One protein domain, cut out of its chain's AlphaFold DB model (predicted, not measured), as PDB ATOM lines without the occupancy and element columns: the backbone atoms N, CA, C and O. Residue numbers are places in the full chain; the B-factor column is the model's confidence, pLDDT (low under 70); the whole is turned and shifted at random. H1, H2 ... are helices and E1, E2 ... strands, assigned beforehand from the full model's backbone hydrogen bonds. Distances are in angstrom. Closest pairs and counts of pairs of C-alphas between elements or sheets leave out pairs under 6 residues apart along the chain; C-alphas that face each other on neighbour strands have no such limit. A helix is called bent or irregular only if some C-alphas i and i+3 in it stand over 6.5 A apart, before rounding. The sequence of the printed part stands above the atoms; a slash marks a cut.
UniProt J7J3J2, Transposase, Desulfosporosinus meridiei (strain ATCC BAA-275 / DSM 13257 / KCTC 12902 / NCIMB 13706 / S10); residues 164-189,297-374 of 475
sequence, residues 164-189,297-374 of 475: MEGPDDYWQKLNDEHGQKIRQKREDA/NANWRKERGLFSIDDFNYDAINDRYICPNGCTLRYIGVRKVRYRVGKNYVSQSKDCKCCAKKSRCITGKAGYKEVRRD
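What this domain is: This is residues 164 to 189 and 297 to 374 of the 475 residues of the protein "Transposase" of Desulfosporosinus meridiei (strain ATCC BAA-275 / DSM 13257 / KCTC 12902 / NCIMB 13706 / S10) (UniProt J7J3J2). One strongly twisted sheet of five strands runs through this domain, with the long hairpin of E4 and E5 reaching toward one end, where the irregular helix H1 lies over one face of it. The small helices H3 and H4 sit past the other end of that hairpin, and the short helix H2 is set off by itself, away from the sheet. The printed part has 104 residues in two pieces, with four named helices and six named strands in the order H1 E1 H2 E2 E3 E4 E5 H3 H4 E6, and its class is mixed, helices and strands. Strand beside strand, the antiparallel sheet runs E2 E3 E4 E5 E6, while E1 meets E4 only at a point and is in no sheet. The whole is only just compact, close to loose, with a radius of gyration of the C-alphas of 15.3 A, and spans 42 by 31 by 24 A.

How they stand to each other: In the sheet, E4, residues 328 to 337, and E5, residues 340 to 346, form an antiparallel hairpin; N 335 and O 342 are 3.0 A apart, and N 344 and O 333 are 2.9 A apart. E4 bends by 70 degrees at residue 333. Its pairing is staggered: residues 328 to 330 pair with E3, residues 320 to 322, and residues 330 to 337 pair with E5. E3 and E4 are an antiparallel hairpin, with N 329 and O 321 2.7 A apart. E2, residues 313 to 315, is an edge strand and forms an antiparallel hairpin with E3, with N 315 and O 320 2.8 A apart. E2, E3, E4 and E5 are a meander, each strand the antiparallel neighbour of the one before. The other edge strand, E6, residues 370 to 373, is antiparallel to E5, with N 345 and O 371 2.8 A apart. H1, residues 169 to 181, is on the sheet at a height over the sheet of 8.2 A. It lies over E5 and only just over E4, on which 3 of its 13 C-alphas fall, and runs slantwise to the strands, at 33 degrees to E5 on the local plane. The closest C-alphas of H1 and E5 are those of Trp 171 and Arg 340, 6.1 A apart. H1 is irregular: C-alphas 177 and 180 are 7.7 A apart. E1, residues 182 to 184, meets E4 only at a point, where C-alphas 182 and 334 face each other at 4.9 A. H3, residues 349 to 353, and H4, residues 358 to 361, are close but not clearly touching; their closest C-alphas, those of Cys 352 and Lys 358, are 6.5 A apart. H2, residues 297 to 303, is not on the sheet, nor are H3 and H4. Every O i to N i+4 pair is within hydrogen-bond range in H2 and H3; H1 has 7 of 9, and H4 is too short for such a pair.

Where its parts are: E4 is the longest strand, 23.6 A from C-alpha 328 at (34.593, -37.335, -52.650) to C-alpha 337 at (38.285, -19.758, -37.323). E5 measures 18.3 A and E6 10.1 A, ending at C-alpha 373 at (43.329, -29.417, -43.726). E1, E2 and E3 have three residues each. H1 begins at C-alpha 169 at (54.051, -15.908, -35.662) and measures 19.1 A; H2 measures 9.8 A. H3 has five residues and H4 four.

The domain as a whole: The C-alphas farthest apart, those of Met 164 and Cys 354, are 44.8 A apart. Residues 190 to 296 are not printed, and C-alphas 189 and 297 are 24.4 A apart across this cut. Of the links that are printed whole, none is long. The mean pLDDT of the printed part is 82.0; it is under 70 at residue 166, residues 183 to 189 and residues 297 to 299.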
ATOM      1  N   MET A 164      45.085 -11.099 -23.012       72.38
ATOM      2  CA  MET A 164      44.635 -11.259 -24.387       72.38
ATOM      3  C   MET A 164      45.716 -12.007 -25.171       72.38
ATOM      4  O   MET A 164      46.840 -11.529 -25.292       72.38
ATOM      5  N   GLU A 165      45.389 -13.186 -25.692       70.94
ATOM      6  CA  GLU A 165      46.261 -13.946 -26.591       70.94
ATOM      7  C   GLU A 165      45.781 -13.812 -28.034       70.94
ATOM      8  O   GLU A 165      44.608 -14.072 -28.323       70.94
ATOM      9  N   GLY A 166      46.706 -13.428 -28.913       69.50
ATOM     10  CA  GLY A 166      46.516 -13.368 -30.360       69.50
ATOM     11  C   GLY A 166      47.198 -14.528 -31.093       69.50
ATOM     12  O   GLY A 166      47.669 -15.471 -30.451       69.50
ATOM     13  N   PRO A 167      47.250 -14.479 -32.434       72.06
ATOM     14  CA  PRO A 167      47.999 -15.452 -33.222       72.06
ATOM     15  C   PRO A 167      49.488 -15.445 -32.886       72.06
ATOM     16  O   PRO A 167      50.090 -14.378 -32.762       72.06
ATOM     17  N   ASP A 168      50.076 -16.640 -32.822       77.38
ATOM     18  CA  ASP A 168      51.528 -16.805 -32.897       77.38
ATOM     19  C   ASP A 168      52.058 -16.459 -34.303       77.38
ATOM     20  O   ASP A 168      51.292 -16.321 -35.261       77.38
ATOM     21  N   ASP A 169      53.378 -16.318 -34.423       80.75
ATOM     22  CA  ASP A 169      54.051 -15.908 -35.662       80.75
ATOM     23  C   ASP A 169      53.699 -16.795 -36.867       80.75
ATOM     24  O   ASP A 169      53.618 -16.304 -37.992       80.75
ATOM     25  N   TYR A 170      53.473 -18.093 -36.648       83.62
ATOM     26  CA  TYR A 170      53.101 -19.029 -37.710       83.62
ATOM     27  C   TYR A 170      51.716 -18.695 -38.268       83.62
ATOM     28  O   TYR A 170      51.538 -18.561 -39.481       83.62
ATOM     29  N   TRP A 171      50.728 -18.506 -37.389       82.56
ATOM     30  CA  TRP A 171      49.391 -18.119 -37.825       82.56
ATOM     31  C   TRP A 171      49.356 -16.708 -38.404       82.56
ATOM     32  O   TRP A 171      48.566 -16.475 -39.316       82.56
ATOM     33  N   GLN A 172      50.184 -15.779 -37.918       84.25
ATOM     34  CA  GLN A 172      50.310 -14.446 -38.520       84.25
ATOM     35  C   GLN A 172      50.770 -14.551 -39.978       84.25
ATOM     36  O   GLN A 172      50.028 -14.136 -40.865       84.25
ATOM     37  N   LYS A 173      51.894 -15.232 -40.239       85.38
ATOM     38  CA  LYS A 173      52.406 -15.448 -41.604       85.38
ATOM     39  C   LYS A 173      51.373 -16.095 -42.523       85.38
ATOM     40  O   LYS A 173      51.115 -15.604 -43.615       85.38
ATOM     41  N   LEU A 174      50.707 -17.154 -42.058       85.56
ATOM     42  CA  LEU A 174      49.665 -17.820 -42.840       85.56
ATOM     43  C   LEU A 174      48.455 -16.921 -43.130       85.56
ATOM     44  O   LEU A 174      47.846 -17.024 -44.198       85.56
ATOM     45  N   ASN A 175      48.059 -16.071 -42.178       84.00
ATOM     46  CA  ASN A 175      46.998 -15.093 -42.407       84.00
ATOM     47  C   ASN A 175      47.424 -14.060 -43.454       84.00
ATOM     48  O   ASN A 175      46.599 -13.707 -44.294       84.00
ATOM     49  N   ASP A 176      48.678 -13.621 -43.451       85.88
ATOM     50  CA  ASP A 176      49.187 -12.659 -44.432       85.88
ATOM     51  C   ASP A 176      49.269 -13.285 -45.837       85.88
ATOM     52  O   ASP A 176      48.798 -12.705 -46.817       85.88
ATOM     53  N   GLU A 177      49.764 -14.521 -45.935       85.62
ATOM     54  CA  GLU A 177      49.929 -15.259 -47.196       85.62
ATOM     55  C   GLU A 177      48.603 -15.714 -47.825       85.62
ATOM     56  O   GLU A 177      48.472 -15.821 -49.052       85.62
ATOM     57  N   HIS A 178      47.608 -16.063 -47.005       82.81
ATOM     58  CA  HIS A 178      46.378 -16.715 -47.473       82.81
ATOM     59  C   HIS A 178      45.088 -16.000 -47.065       82.81
ATOM     60  O   HIS A 178      43.998 -16.432 -47.459       82.81
ATOM     61  N   GLY A 179      45.178 -14.879 -46.350       72.88
ATOM     62  CA  GLY A 179      44.030 -14.109 -45.869       72.88
ATOM     63  C   GLY A 179      43.145 -13.563 -46.986       72.88
ATOM     64  O   GLY A 179      41.920 -13.542 -46.855       72.88
ATOM     65  N   GLN A 180      43.734 -13.222 -48.134       72.00
ATOM     66  CA  GLN A 180      42.998 -12.757 -49.318       72.00
ATOM     67  C   GLN A 180      42.083 -13.842 -49.921       72.00
ATOM     68  O   GLN A 180      41.121 -13.526 -50.616       72.00
ATOM     69  N   LYS A 181      42.343 -15.128 -49.637       74.00
ATOM     70  CA  LYS A 181      41.574 -16.279 -50.150       74.00
ATOM     71  C   LYS A 181      40.410 -16.692 -49.233       74.00
ATOM     72  O   LYS A 181      39.722 -17.676 -49.522       74.00
ATOM     73  N   ILE A 182      40.186 -15.984 -48.121       76.62
ATOM     74  CA  ILE A 182      39.128 -16.300 -47.152       76.62
ATOM     75  C   ILE A 182      37.755 -15.986 -47.763       76.62
ATOM     76  O   ILE A 182      37.401 -14.827 -47.967       76.62
ATOM     77  N   ARG A 183      36.945 -17.024 -48.008       62.16
ATOM     78  CA  ARG A 183      35.590 -16.881 -48.583       62.16
ATOM     79  C   ARG A 183      34.515 -16.504 -47.559       62.16
ATOM     80  O   ARG A 183      33.478 -15.973 -47.934       62.16
ATOM     81  N   GLN A 184      34.731 -16.814 -46.282       59.62
ATOM     82  CA  GLN A 184      33.804 -16.504 -45.191       59.62
ATOM     83  C   GLN A 184      34.580 -15.904 -44.021       59.62
ATOM     84  O   GLN A 184      35.299 -16.620 -43.323       59.62
ATOM     85  N   LYS A 185      34.410 -14.597 -43.804       54.44
ATOM     86  CA  LYS A 185      34.771 -13.947 -42.545       54.44
ATOM     87  C   LYS A 185      33.619 -14.187 -41.575       54.44
ATOM     88  O   LYS A 185      32.540 -13.637 -41.759       54.44
ATOM     89  N   ARG A 186      33.814 -15.038 -40.570       55.94
ATOM     90  CA  ARG A 186      33.074 -14.838 -39.322       55.94
ATOM     91  C   ARG A 186      33.771 -13.698 -38.594       55.94
ATOM     92  O   ARG A 186      35.000 -13.675 -38.576       55.94
ATOM     93  N   GLU A 187      33.009 -12.779 -38.016       54.19
ATOM     94  CA  GLU A 187      33.514 -11.765 -37.080       54.19
ATOM     95  C   GLU A 187      33.875 -12.422 -35.736       54.19
ATOM     96  O   GLU A 187      33.435 -12.008 -34.667       54.19
ATOM     97  N   ASP A 188      34.642 -13.510 -35.778       60.41
ATOM     98  CA  ASP A 188      35.199 -14.095 -34.571       60.41
ATOM     99  C   ASP A 188      36.381 -13.212 -34.162       60.41
ATOM    100  O   ASP A 188      37.287 -12.979 -34.964       60.41
ATOM    101  N   ALA A 189      36.388 -12.728 -32.919       62.25
ATOM    102  CA  ALA A 189      37.531 -11.991 -32.395       62.25
ATOM    103  C   ALA A 189      38.808 -12.845 -32.522       62.25
ATOM    104  O   ALA A 189      38.859 -13.987 -32.052       62.25
ATOM    105  N   ASN A 297      40.908 -36.020 -28.089       64.69
ATOM    106  CA  ASN A 297      39.742 -36.033 -28.976       64.69
ATOM    107  C   ASN A 297      39.785 -37.174 -30.011       64.69
ATOM    108  O   ASN A 297      38.759 -37.791 -30.283       64.69
ATOM    109  N   ALA A 298      40.957 -37.484 -30.573       66.50
ATOM    110  CA  ALA A 298      41.102 -38.601 -31.507       66.50
ATOM    111  C   ALA A 298      40.835 -39.937 -30.795       66.50
ATOM    112  O   ALA A 298      40.063 -40.755 -31.294       66.50
ATOM    113  N   ASN A 299      41.369 -40.102 -29.580       69.88
ATOM    114  CA  ASN A 299      41.102 -41.276 -28.747       69.88
ATOM    115  C   ASN A 299      39.624 -41.369 -28.343       69.88
ATOM    116  O   ASN A 299      39.005 -42.403 -28.563       69.88
ATOM    117  N   TRP A 300      39.016 -40.271 -27.882       74.75
ATOM    118  CA  TRP A 300      37.587 -40.215 -27.548       74.75
ATOM    119  C   TRP A 300      36.681 -40.587 -28.733       74.75
ATOM    120  O   TRP A 300      35.678 -41.285 -28.570       74.75
ATOM    121  N   ARG A 301      37.027 -40.143 -29.952       75.44
ATOM    122  CA  ARG A 301      36.306 -40.532 -31.174       75.44
ATOM    123  C   ARG A 301      36.463 -42.018 -31.456       75.44
ATOM    124  O   ARG A 301      35.460 -42.683 -31.710       75.44
ATOM    125  N   LYS A 302      37.692 -42.530 -31.371       76.44
ATOM    126  CA  LYS A 302      38.021 -43.935 -31.617       76.44
ATOM    127  C   LYS A 302      37.301 -44.869 -30.641       76.44
ATOM    128  O   LYS A 302      36.692 -45.838 -31.081       76.44
ATOM    129  N   GLU A 303      37.279 -44.529 -29.353       81.31
ATOM    130  CA  GLU A 303      36.537 -45.249 -28.302       81.31
ATOM    131  C   GLU A 303      35.029 -45.317 -28.588       81.31
ATOM    132  O   GLU A 303      34.376 -46.309 -28.281       81.31
ATOM    133  N   ARG A 304      34.473 -44.284 -29.230       79.75
ATOM    134  CA  ARG A 304      33.060 -44.224 -29.641       79.75
ATOM    135  C   ARG A 304      32.810 -44.732 -31.065       79.75
ATOM    136  O   ARG A 304      31.702 -44.581 -31.579       79.75
ATOM    137  N   GLY A 305      33.826 -45.289 -31.729       81.81
ATOM    138  CA  GLY A 305      33.743 -45.771 -33.109       81.81
ATOM    139  C   GLY A 305      33.454 -44.681 -34.152       81.81
ATOM    140  O   GLY A 305      33.019 -45.000 -35.264       81.81
ATOM    141  N   LEU A 306      33.666 -43.408 -33.803       85.31
ATOM    142  CA  LEU A 306      33.499 -42.253 -34.683       85.31
ATOM    143  C   LEU A 306      34.729 -42.080 -35.576       85.31
ATOM    144  O   LEU A 306      35.854 -42.261 -35.117       85.31
ATOM    145  N   PHE A 307      34.520 -41.647 -36.819       84.19
ATOM    146  CA  PHE A 307      35.630 -41.394 -37.736       84.19
ATOM    147  C   PHE A 307      36.415 -40.123 -37.363       84.19
ATOM    148  O   PHE A 307      35.826 -39.065 -37.060       84.19
ATOM    149  N   SER A 308      37.744 -40.227 -37.406       81.88
ATOM    150  CA  SER A 308      38.695 -39.112 -37.347       81.88
ATOM    151  C   SER A 308      39.023 -38.620 -38.761       81.88
ATOM    152  O   SER A 308      38.389 -39.029 -39.732       81.88
ATOM    153  N   ILE A 309      39.951 -37.668 -38.880       80.00
ATOM    154  CA  ILE A 309      40.468 -37.236 -40.184       80.00
ATOM    155  C   ILE A 309      41.346 -38.316 -40.830       80.00
ATOM    156  O   ILE A 309      41.358 -38.411 -42.049       80.00
ATOM    157  N   ASP A 310      41.987 -39.166 -40.026       79.81
ATOM    158  CA  ASP A 310      42.893 -40.231 -40.484       79.81
ATOM    159  C   ASP A 310      42.153 -41.335 -41.254       79.81
ATOM    160  O   ASP A 310      42.742 -42.048 -42.057       79.81
ATOM    161  N   ASP A 311      40.838 -41.455 -41.041       85.31
ATOM    162  CA  ASP A 311      39.972 -42.356 -41.806       85.31
ATOM    163  C   ASP A 311      39.656 -41.824 -43.222       85.31
ATOM    164  O   ASP A 311      39.045 -42.527 -44.030       85.31
ATOM    165  N   PHE A 312      40.010 -40.571 -43.534       89.62
ATOM    166  CA  PHE A 312      39.784 -39.948 -44.837       89.62
ATOM    167  C   PHE A 312      41.096 -39.900 -45.615       89.62
ATOM    168  O   PHE A 312      42.079 -39.324 -45.159       89.62
ATOM    169  N   ASN A 313      41.092 -40.441 -46.831       90.62
ATOM    170  CA  ASN A 313      42.274 -40.423 -47.683       90.62
ATOM    171  C   ASN A 313      42.362 -39.094 -48.443       90.62
ATOM    172  O   ASN A 313      41.374 -38.675 -49.050       90.62
ATOM    173  N   TYR A 314      43.520 -38.439 -48.426       91.25
ATOM    174  CA  TYR A 314      43.756 -37.224 -49.202       91.25
ATOM    175  C   TYR A 314      44.374 -37.571 -50.560       91.25
ATOM    176  O   TYR A 314      45.445 -38.163 -50.641       91.25
ATOM    177  N   ASP A 315      43.691 -37.190 -51.635       89.94
ATOM    178  CA  ASP A 315      44.172 -37.287 -53.011       89.94
ATOM    179  C   ASP A 315      44.811 -35.945 -53.392       89.94
ATOM    180  O   ASP A 315      44.119 -34.995 -53.772       89.94
ATOM    181  N   ALA A 316      46.139 -35.880 -53.253       87.25
ATOM    182  CA  ALA A 316      46.930 -34.680 -53.520       87.25
ATOM    183  C   ALA A 316      46.896 -34.251 -54.998       87.25
ATOM    184  O   ALA A 316      46.991 -33.062 -55.287       87.25
ATOM    185  N   ILE A 317      46.713 -35.193 -55.935       88.31
ATOM    186  CA  ILE A 317      46.691 -34.900 -57.379       88.31
ATOM    187  C   ILE A 317      45.445 -34.088 -57.737       88.31
ATOM    188  O   ILE A 317      45.508 -33.154 -58.531       88.31
ATOM    189  N   ASN A 318      44.305 -34.440 -57.144       88.62
ATOM    190  CA  ASN A 318      43.013 -33.834 -57.468       88.62
ATOM    191  C   ASN A 318      42.513 -32.847 -56.397       88.62
ATOM    192  O   ASN A 318      41.360 -32.424 -56.464       88.62
ATOM    193  N   ASP A 319      43.346 -32.535 -55.397       90.44
ATOM    194  CA  ASP A 319      43.032 -31.711 -54.223       90.44
ATOM    195  C   ASP A 319      41.648 -32.023 -53.622       90.44
ATOM    196  O   ASP A 319      40.733 -31.192 -53.560       90.44
ATOM    197  N   ARG A 320      41.464 -33.282 -53.213       92.06
ATOM    198  CA  ARG A 320      40.193 -33.776 -52.663       92.06
ATOM    199  C   ARG A 320      40.412 -34.821 -51.583       92.06
ATOM    200  O   ARG A 320      41.415 -35.521 -51.567       92.06
ATOM    201  N   TYR A 321      39.424 -34.971 -50.711       91.69
ATOM    202  CA  TYR A 321      39.386 -36.071 -49.749       91.69
ATOM    203  C   TYR A 321      38.428 -37.165 -50.211       91.69
ATOM    204  O   TYR A 321      37.390 -36.884 -50.803       91.69
ATOM    205  N   ILE A 322      38.740 -38.414 -49.891       91.44
ATOM    206  CA  ILE A 322      37.889 -39.578 -50.130       91.44
ATOM    207  C   ILE A 322      37.478 -40.124 -48.766       91.44
ATOM    208  O   ILE A 322      38.321 -40.426 -47.921       91.44
ATOM    209  N   CYS A 323      36.173 -40.212 -48.518       90.38
ATOM    210  CA  CYS A 323      35.664 -40.710 -47.244       90.38
ATOM    211  C   CYS A 323      35.691 -42.250 -47.167       90.38
ATOM    212  O   CYS A 323      35.741 -42.914 -48.203       90.38
ATOM    213  N   PRO A 324      35.509 -42.849 -45.973       88.06
ATOM    214  CA  PRO A 324      35.400 -44.306 -45.806       88.06
ATOM    215  C   PRO A 324      34.255 -44.986 -46.578       88.06
ATOM    216  O   PRO A 324      34.136 -46.212 -46.558       88.06
ATOM    217  N   ASN A 325      33.339 -44.209 -47.162       87.62
ATOM    218  CA  ASN A 325      32.248 -44.686 -48.015       87.62
ATOM    219  C   ASN A 325      32.539 -44.481 -49.517       87.62
ATOM    220  O   ASN A 325      31.647 -44.671 -50.334       87.62
ATOM    221  N   GLY A 326      33.747 -44.038 -49.880       86.62
ATOM    222  CA  GLY A 326      34.170 -43.790 -51.263       86.62
ATOM    223  C   GLY A 326      33.696 -42.464 -51.872       86.62
ATOM    224  O   GLY A 326      34.067 -42.149 -52.996       86.62
ATOM    225  N   CYS A 327      32.904 -41.655 -51.162       88.88
ATOM    226  CA  CYS A 327      32.438 -40.362 -51.669       88.88
ATOM    227  C   CYS A 327      33.540 -39.295 -51.580       88.88
ATOM    228  O   CYS A 327      34.276 -39.222 -50.591       88.88
ATOM    229  N   THR A 328      33.600 -38.412 -52.578       90.94
ATOM    230  CA  THR A 328      34.593 -37.335 -52.650       90.94
ATOM    231  C   THR A 328      34.148 -36.082 -51.897       90.94
ATOM    232  O   THR A 328      33.017 -35.615 -52.048       90.94
ATOM    233  N   LEU A 329      35.065 -35.487 -51.143       92.44
ATOM    234  CA  LEU A 329      34.949 -34.181 -50.513       92.44
ATOM    235  C   LEU A 329      35.796 -33.196 -51.320       92.44
ATOM    236  O   LEU A 329      37.020 -33.323 -51.383       92.44
ATOM    237  N   ARG A 330      35.140 -32.212 -51.935       92.25
ATOM    238  CA  ARG A 330      35.797 -31.216 -52.793       92.25
ATOM    239  C   ARG A 330      36.263 -30.013 -51.989       92.25
ATOM    240  O   ARG A 330      35.584 -29.622 -51.036       92.25
ATOM    241  N   TYR A 331      37.359 -29.399 -52.417       91.69
ATOM    242  CA  TYR A 331      37.797 -28.111 -51.897       91.69
ATOM    243  C   TYR A 331      36.726 -27.036 -52.145       91.69
ATOM    244  O   TYR A 331      36.246 -26.860 -53.266       91.69
ATOM    245  N   ILE A 332      36.324 -26.325 -51.089       89.06
ATOM    246  CA  ILE A 332      35.317 -25.251 -51.168       89.06
ATOM    247  C   ILE A 332      35.886 -23.861 -50.881       89.06
ATOM    248  O   ILE A 332      35.185 -22.867 -51.085       89.06
ATOM    249  N   GLY A 333      37.134 -23.764 -50.423       87.62
ATOM    250  CA  GLY A 333      37.789 -22.497 -50.105       87.62
ATOM    251  C   GLY A 333      38.580 -22.530 -48.803       87.62
ATOM    252  O   GLY A 333      38.650 -23.546 -48.108       87.62
ATOM    253  N   VAL A 334      39.162 -21.380 -48.466       87.62
ATOM    254  CA  VAL A 334      39.838 -21.156 -47.185       87.62
ATOM    255  C   VAL A 334      38.826 -20.624 -46.180       87.62
ATOM    256  O   VAL A 334      38.074 -19.687 -46.477       87.62
ATOM    257  N   ARG A 335      38.818 -21.207 -44.981       84.56
ATOM    258  CA  ARG A 335      38.097 -20.648 -43.837       84.56
ATOM    259  C   ARG A 335      39.063 -20.252 -42.737       84.56
ATOM    260  O   ARG A 335      40.069 -20.914 -42.487       84.56
ATOM    261  N   LYS A 336      38.685 -19.178 -42.056       83.06
ATOM    262  CA  LYS A 336      39.333 -18.674 -40.856       83.06
ATOM    263  C   LYS A 336      38.418 -18.960 -39.664       83.06
ATOM    264  O   LYS A 336      37.215 -18.724 -39.742       83.06
ATOM    265  N   VAL A 337      38.976 -19.536 -38.603       80.62
ATOM    266  CA  VAL A 337      38.285 -19.758 -37.323       80.62
ATOM    267  C   VAL A 337      39.169 -19.160 -36.240       80.62
ATOM    268  O   VAL A 337      40.248 -19.702 -35.974       80.62
ATOM    269  N   ARG A 338      38.732 -18.035 -35.655       80.94
ATOM    270  CA  ARG A 338      39.625 -17.107 -34.931       80.94
ATOM    271  C   ARG A 338      40.847 -16.795 -35.800       80.94
ATOM    272  O   ARG A 338      40.719 -16.718 -37.011       80.94
ATOM    273  N   TYR A 339      42.045 -16.783 -35.239       78.12
ATOM    274  CA  TYR A 339      43.267 -16.545 -35.992       78.12
ATOM    275  C   TYR A 339      43.764 -17.720 -36.861       78.12
ATOM    276  O   TYR A 339      44.745 -17.565 -37.582       78.12
ATOM    277  N   ARG A 340      43.137 -18.905 -36.824       83.75
ATOM    278  CA  ARG A 340      43.625 -20.077 -37.575       83.75
ATOM    279  C   ARG A 340      42.994 -20.142 -38.959       83.75
ATOM    280  O   ARG A 340      41.782 -20.365 -39.056       83.75
ATOM    281  N   VAL A 341      43.802 -20.144 -40.014       86.50
ATOM    282  CA  VAL A 341      43.368 -20.342 -41.414       86.50
ATOM    283  C   VAL A 341      43.609 -21.766 -41.906       86.50
ATOM    284  O   VAL A 341      44.520 -22.439 -41.443       86.50
ATOM    285  N   GLY A 342      42.756 -22.279 -42.787       88.50
ATOM    286  CA  GLY A 342      42.922 -23.626 -43.338       88.50
ATOM    287  C   GLY A 342      42.032 -23.888 -44.544       88.50
ATOM    288  O   GLY A 342      41.051 -23.174 -44.781       88.50
ATOM    289  N   LYS A 343      42.387 -24.915 -45.316       89.94
ATOM    290  CA  LYS A 343      41.627 -25.376 -46.479       89.94
ATOM    291  C   LYS A 343      40.445 -26.221 -46.010       89.94
ATOM    292  O   LYS A 343      40.626 -27.151 -45.223       89.94
ATOM    293  N   ASN A 344      39.248 -25.932 -46.517       90.75
ATOM    294  CA  ASN A 344      38.047 -26.686 -46.171       90.75
ATOM    295  C   ASN A 344      37.535 -27.515 -47.347       90.75
ATOM    296  O   ASN A 344      37.433 -27.037 -48.479       90.75
ATOM    297  N   TYR A 345      37.149 -28.747 -47.025       91.81
ATOM    298  CA  TYR A 345      36.651 -29.753 -47.950       91.81
ATOM    299  C   TYR A 345      35.294 -30.250 -47.473       91.81
ATOM    300  O   TYR A 345      35.111 -30.534 -46.287       91.81
ATOM    301  N   VAL A 346      34.334 -30.353 -48.389       91.38
ATOM    302  CA  VAL A 346      32.945 -30.689 -48.047       91.38
ATOM    303  C   VAL A 346      32.396 -31.772 -48.967       91.38
ATOM    304  O   VAL A 346      32.614 -31.745 -50.181       91.38
ATOM    305  N   SER A 347      31.671 -32.728 -48.381       91.06
ATOM    306  CA  SER A 347      30.900 -33.730 -49.121       91.06
ATOM    307  C   SER A 347      29.566 -33.163 -49.603       91.06
ATOM    308  O   SER A 347      29.038 -32.199 -49.050       91.06
ATOM    309  N   GLN A 348      28.966 -33.775 -50.623       86.56
ATOM    310  CA  GLN A 348      27.634 -33.361 -51.055       86.56
ATOM    311  C   GLN A 348      26.574 -33.912 -50.092       86.56
ATOM    312  O   GLN A 348      26.616 -35.077 -49.687       86.56
ATOM    313  N   SER A 349      25.586 -33.085 -49.739       85.44
ATOM    314  CA  SER A 349      24.521 -33.481 -48.805       85.44
ATOM    315  C   SER A 349      23.727 -34.696 -49.294       85.44
ATOM    316  O   SER A 349      23.291 -35.502 -48.478       85.44
ATOM    317  N   LYS A 350      23.566 -34.863 -50.616       85.50
ATOM    318  CA  LYS A 350      22.889 -36.031 -51.205       85.50
ATOM    319  C   LYS A 350      23.618 -37.344 -50.901       85.50
ATOM    320  O   LYS A 350      22.968 -38.299 -50.488       85.50
ATOM    321  N   ASP A 351      24.948 -37.345 -50.973       84.56
ATOM    322  CA  ASP A 351      25.778 -38.527 -50.715       84.56
ATOM    323  C   ASP A 351      25.720 -38.922 -49.232       84.56
ATOM    324  O   ASP A 351      25.796 -40.093 -48.871       84.56
ATOM    325  N   CYS A 352      25.544 -37.936 -48.347       85.56
ATOM    326  CA  CYS A 352      25.477 -38.146 -46.902       85.56
ATOM    327  C   CYS A 352      24.059 -38.413 -46.379       85.56
ATOM    328  O   CYS A 352      23.917 -38.915 -45.261       85.56
ATOM    329  N   LYS A 353      23.006 -38.087 -47.141       83.06
ATOM    330  CA  LYS A 353      21.610 -38.223 -46.694       83.06
ATOM    331  C   LYS A 353      21.250 -39.682 -46.409       83.06
ATOM    332  O   LYS A 353      20.679 -39.942 -45.352       83.06
ATOM    333  N   CYS A 354      21.660 -40.591 -47.294       80.12
ATOM    334  CA  CYS A 354      21.369 -42.030 -47.236       80.12
ATOM    335  C   CYS A 354      22.604 -42.889 -46.896       80.12
ATOM    336  O   CYS A 354      22.617 -44.089 -47.146       80.12
ATOM    337  N   CYS A 355      23.673 -42.290 -46.358       85.12
ATOM    338  CA  CYS A 355      24.912 -43.014 -46.081       85.12
ATOM    339  C   CYS A 355      24.773 -43.929 -44.853       85.12
ATOM    340  O   CYS A 355      24.502 -43.458 -43.747       85.12
ATOM    341  N   ALA A 356      25.064 -45.224 -45.021       84.44
ATOM    342  CA  ALA A 356      25.017 -46.219 -43.943       84.44
ATOM    343  C   ALA A 356      25.972 -45.902 -42.776       84.44
ATOM    344  O   ALA A 356      25.722 -46.273 -41.633       84.44
ATOM    345  N   LYS A 357      27.064 -45.173 -43.043       85.06
ATOM    346  CA  LYS A 357      28.081 -44.814 -42.042       85.06
ATOM    347  C   LYS A 357      27.885 -43.409 -41.444       85.06
ATOM    348  O   LYS A 357      28.773 -42.901 -40.757       85.06
ATOM    349  N   LYS A 358      26.739 -42.758 -41.694       83.25
ATOM    350  CA  LYS A 358      26.466 -41.366 -41.290       83.25
ATOM    351  C   LYS A 358      26.582 -41.143 -39.782       83.25
ATOM    352  O   LYS A 358      27.226 -40.179 -39.374       83.25
ATOM    353  N   SER A 359      26.025 -42.048 -38.974       82.94
ATOM    354  CA  SER A 359      26.041 -41.975 -37.502       82.94
ATOM    355  C   SER A 359      27.456 -41.964 -36.914       82.94
ATOM    356  O   SER A 359      27.691 -41.337 -35.887       82.94
ATOM    357  N   ARG A 360      28.414 -42.600 -37.600       85.94
ATOM    358  CA  ARG A 360      29.834 -42.634 -37.217       85.94
ATOM    359  C   ARG A 360      30.637 -41.447 -37.761       85.94
ATOM    360  O   ARG A 360      31.705 -41.133 -37.250       85.94
ATOM    361  N   CYS A 361      30.144 -40.782 -38.805       83.81
ATOM    362  CA  CYS A 361      30.869 -39.742 -39.539       83.81
ATOM    363  C   CYS A 361      30.496 -38.312 -39.110       83.81
ATOM    364  O   CYS A 361      31.367 -37.431 -39.060       83.81
ATOM    365  N   ILE A 362      29.210 -38.070 -38.837       83.75
ATOM    366  CA  ILE A 362      28.641 -36.748 -38.557       83.75
ATOM    367  C   ILE A 362      27.994 -36.761 -37.169       83.75
ATOM    368  O   ILE A 362      26.906 -37.291 -36.972       83.75
ATOM    369  N   THR A 363      28.659 -36.127 -36.207       71.50
ATOM    370  CA  THR A 363      28.124 -35.866 -34.867       71.50
ATOM    371  C   THR A 363      27.353 -34.547 -34.876       71.50
ATOM    372  O   THR A 363      27.941 -33.488 -34.663       71.50
ATOM    373  N   GLY A 364      26.054 -34.587 -35.187       73.25
ATOM    374  CA  GLY A 364      25.162 -33.424 -35.116       73.25
ATOM    375  C   GLY A 364      24.065 -33.406 -36.181       73.25
ATOM    376  O   GLY A 364      23.858 -34.376 -36.904       73.25
ATOM    377  N   LYS A 365      23.374 -32.263 -36.299       75.12
ATOM    378  CA  LYS A 365      22.295 -32.037 -37.283       75.12
ATOM    379  C   LYS A 365      22.799 -31.705 -38.698       75.12
ATOM    380  O   LYS A 365      21.996 -31.409 -39.579       75.12
ATOM    381  N   ALA A 366      24.114 -31.708 -38.925       78.31
ATOM    382  CA  ALA A 366      24.687 -31.355 -40.220       78.31
ATOM    383  C   ALA A 366      24.309 -32.388 -41.301       78.31
ATOM    384  O   ALA A 366      24.355 -33.598 -41.080       78.31
ATOM    385  N   GLY A 367      23.931 -31.904 -42.488       82.62
ATOM    386  CA  GLY A 367      23.563 -32.749 -43.631       82.62
ATOM    387  C   GLY A 367      24.751 -33.257 -44.456       82.62
ATOM    388  O   GLY A 367      24.563 -34.106 -45.323       82.62
ATOM    389  N   TYR A 368      25.956 -32.751 -44.189       85.44
ATOM    390  CA  TYR A 368      27.188 -33.032 -44.924       85.44
ATOM    391  C   TYR A 368      28.383 -33.133 -43.970       85.44
ATOM    392  O   TYR A 368      28.318 -32.699 -42.816       85.44
ATOM    393  N   LYS A 369      29.484 -33.705 -44.459       88.81
ATOM    394  CA  LYS A 369      30.758 -33.795 -43.748       88.81
ATOM    395  C   LYS A 369      31.673 -32.671 -44.216       88.81
ATOM    396  O   LYS A 369      31.857 -32.483 -45.414       88.81
ATOM    397  N   GLU A 370      32.259 -31.968 -43.256       88.00
ATOM    398  CA  GLU A 370      33.307 -30.976 -43.474       88.00
ATOM    399  C   GLU A 370      34.613 -31.487 -42.857       88.00
ATOM    400  O   GLU A 370      34.617 -32.012 -41.737       88.00
ATOM    401  N   VAL A 371      35.703 -31.363 -43.609       88.94
ATOM    402  CA  VAL A 371      37.070 -31.675 -43.188       88.94
ATOM    403  C   VAL A 371      37.924 -30.440 -43.432       88.94
ATOM    404  O   VAL A 371      37.832 -29.807 -44.485       88.94
ATOM    405  N   ARG A 372      38.743 -30.091 -42.444       88.44
ATOM    406  CA  ARG A 372      39.708 -28.999 -42.530       88.44
ATOM    407  C   ARG A 372      41.110 -29.590 -42.611       88.44
ATOM    408  O   ARG A 372      41.432 -30.462 -41.812       88.44
ATOM    409  N   ARG A 373      41.914 -29.083 -43.542       89.62
ATOM    410  CA  ARG A 373      43.329 -29.417 -43.726       89.62
ATOM    411  C   ARG A 373      44.158 -28.145 -43.580       89.62
ATOM    412  O   ARG A 373      43.793 -27.107 -44.141       89.62
ATOM    413  N   ASP A 374      45.245 -28.209 -42.823       89.56
ATOM    414  CA  ASP A 374      46.212 -27.114 -42.756       89.56
ATOM    415  C   ASP A 374      47.035 -27.022 -44.049       89.56
ATOM    416  O   ASP A 374      47.158 -27.993 -44.797       89.56
TER     417      ASP A 374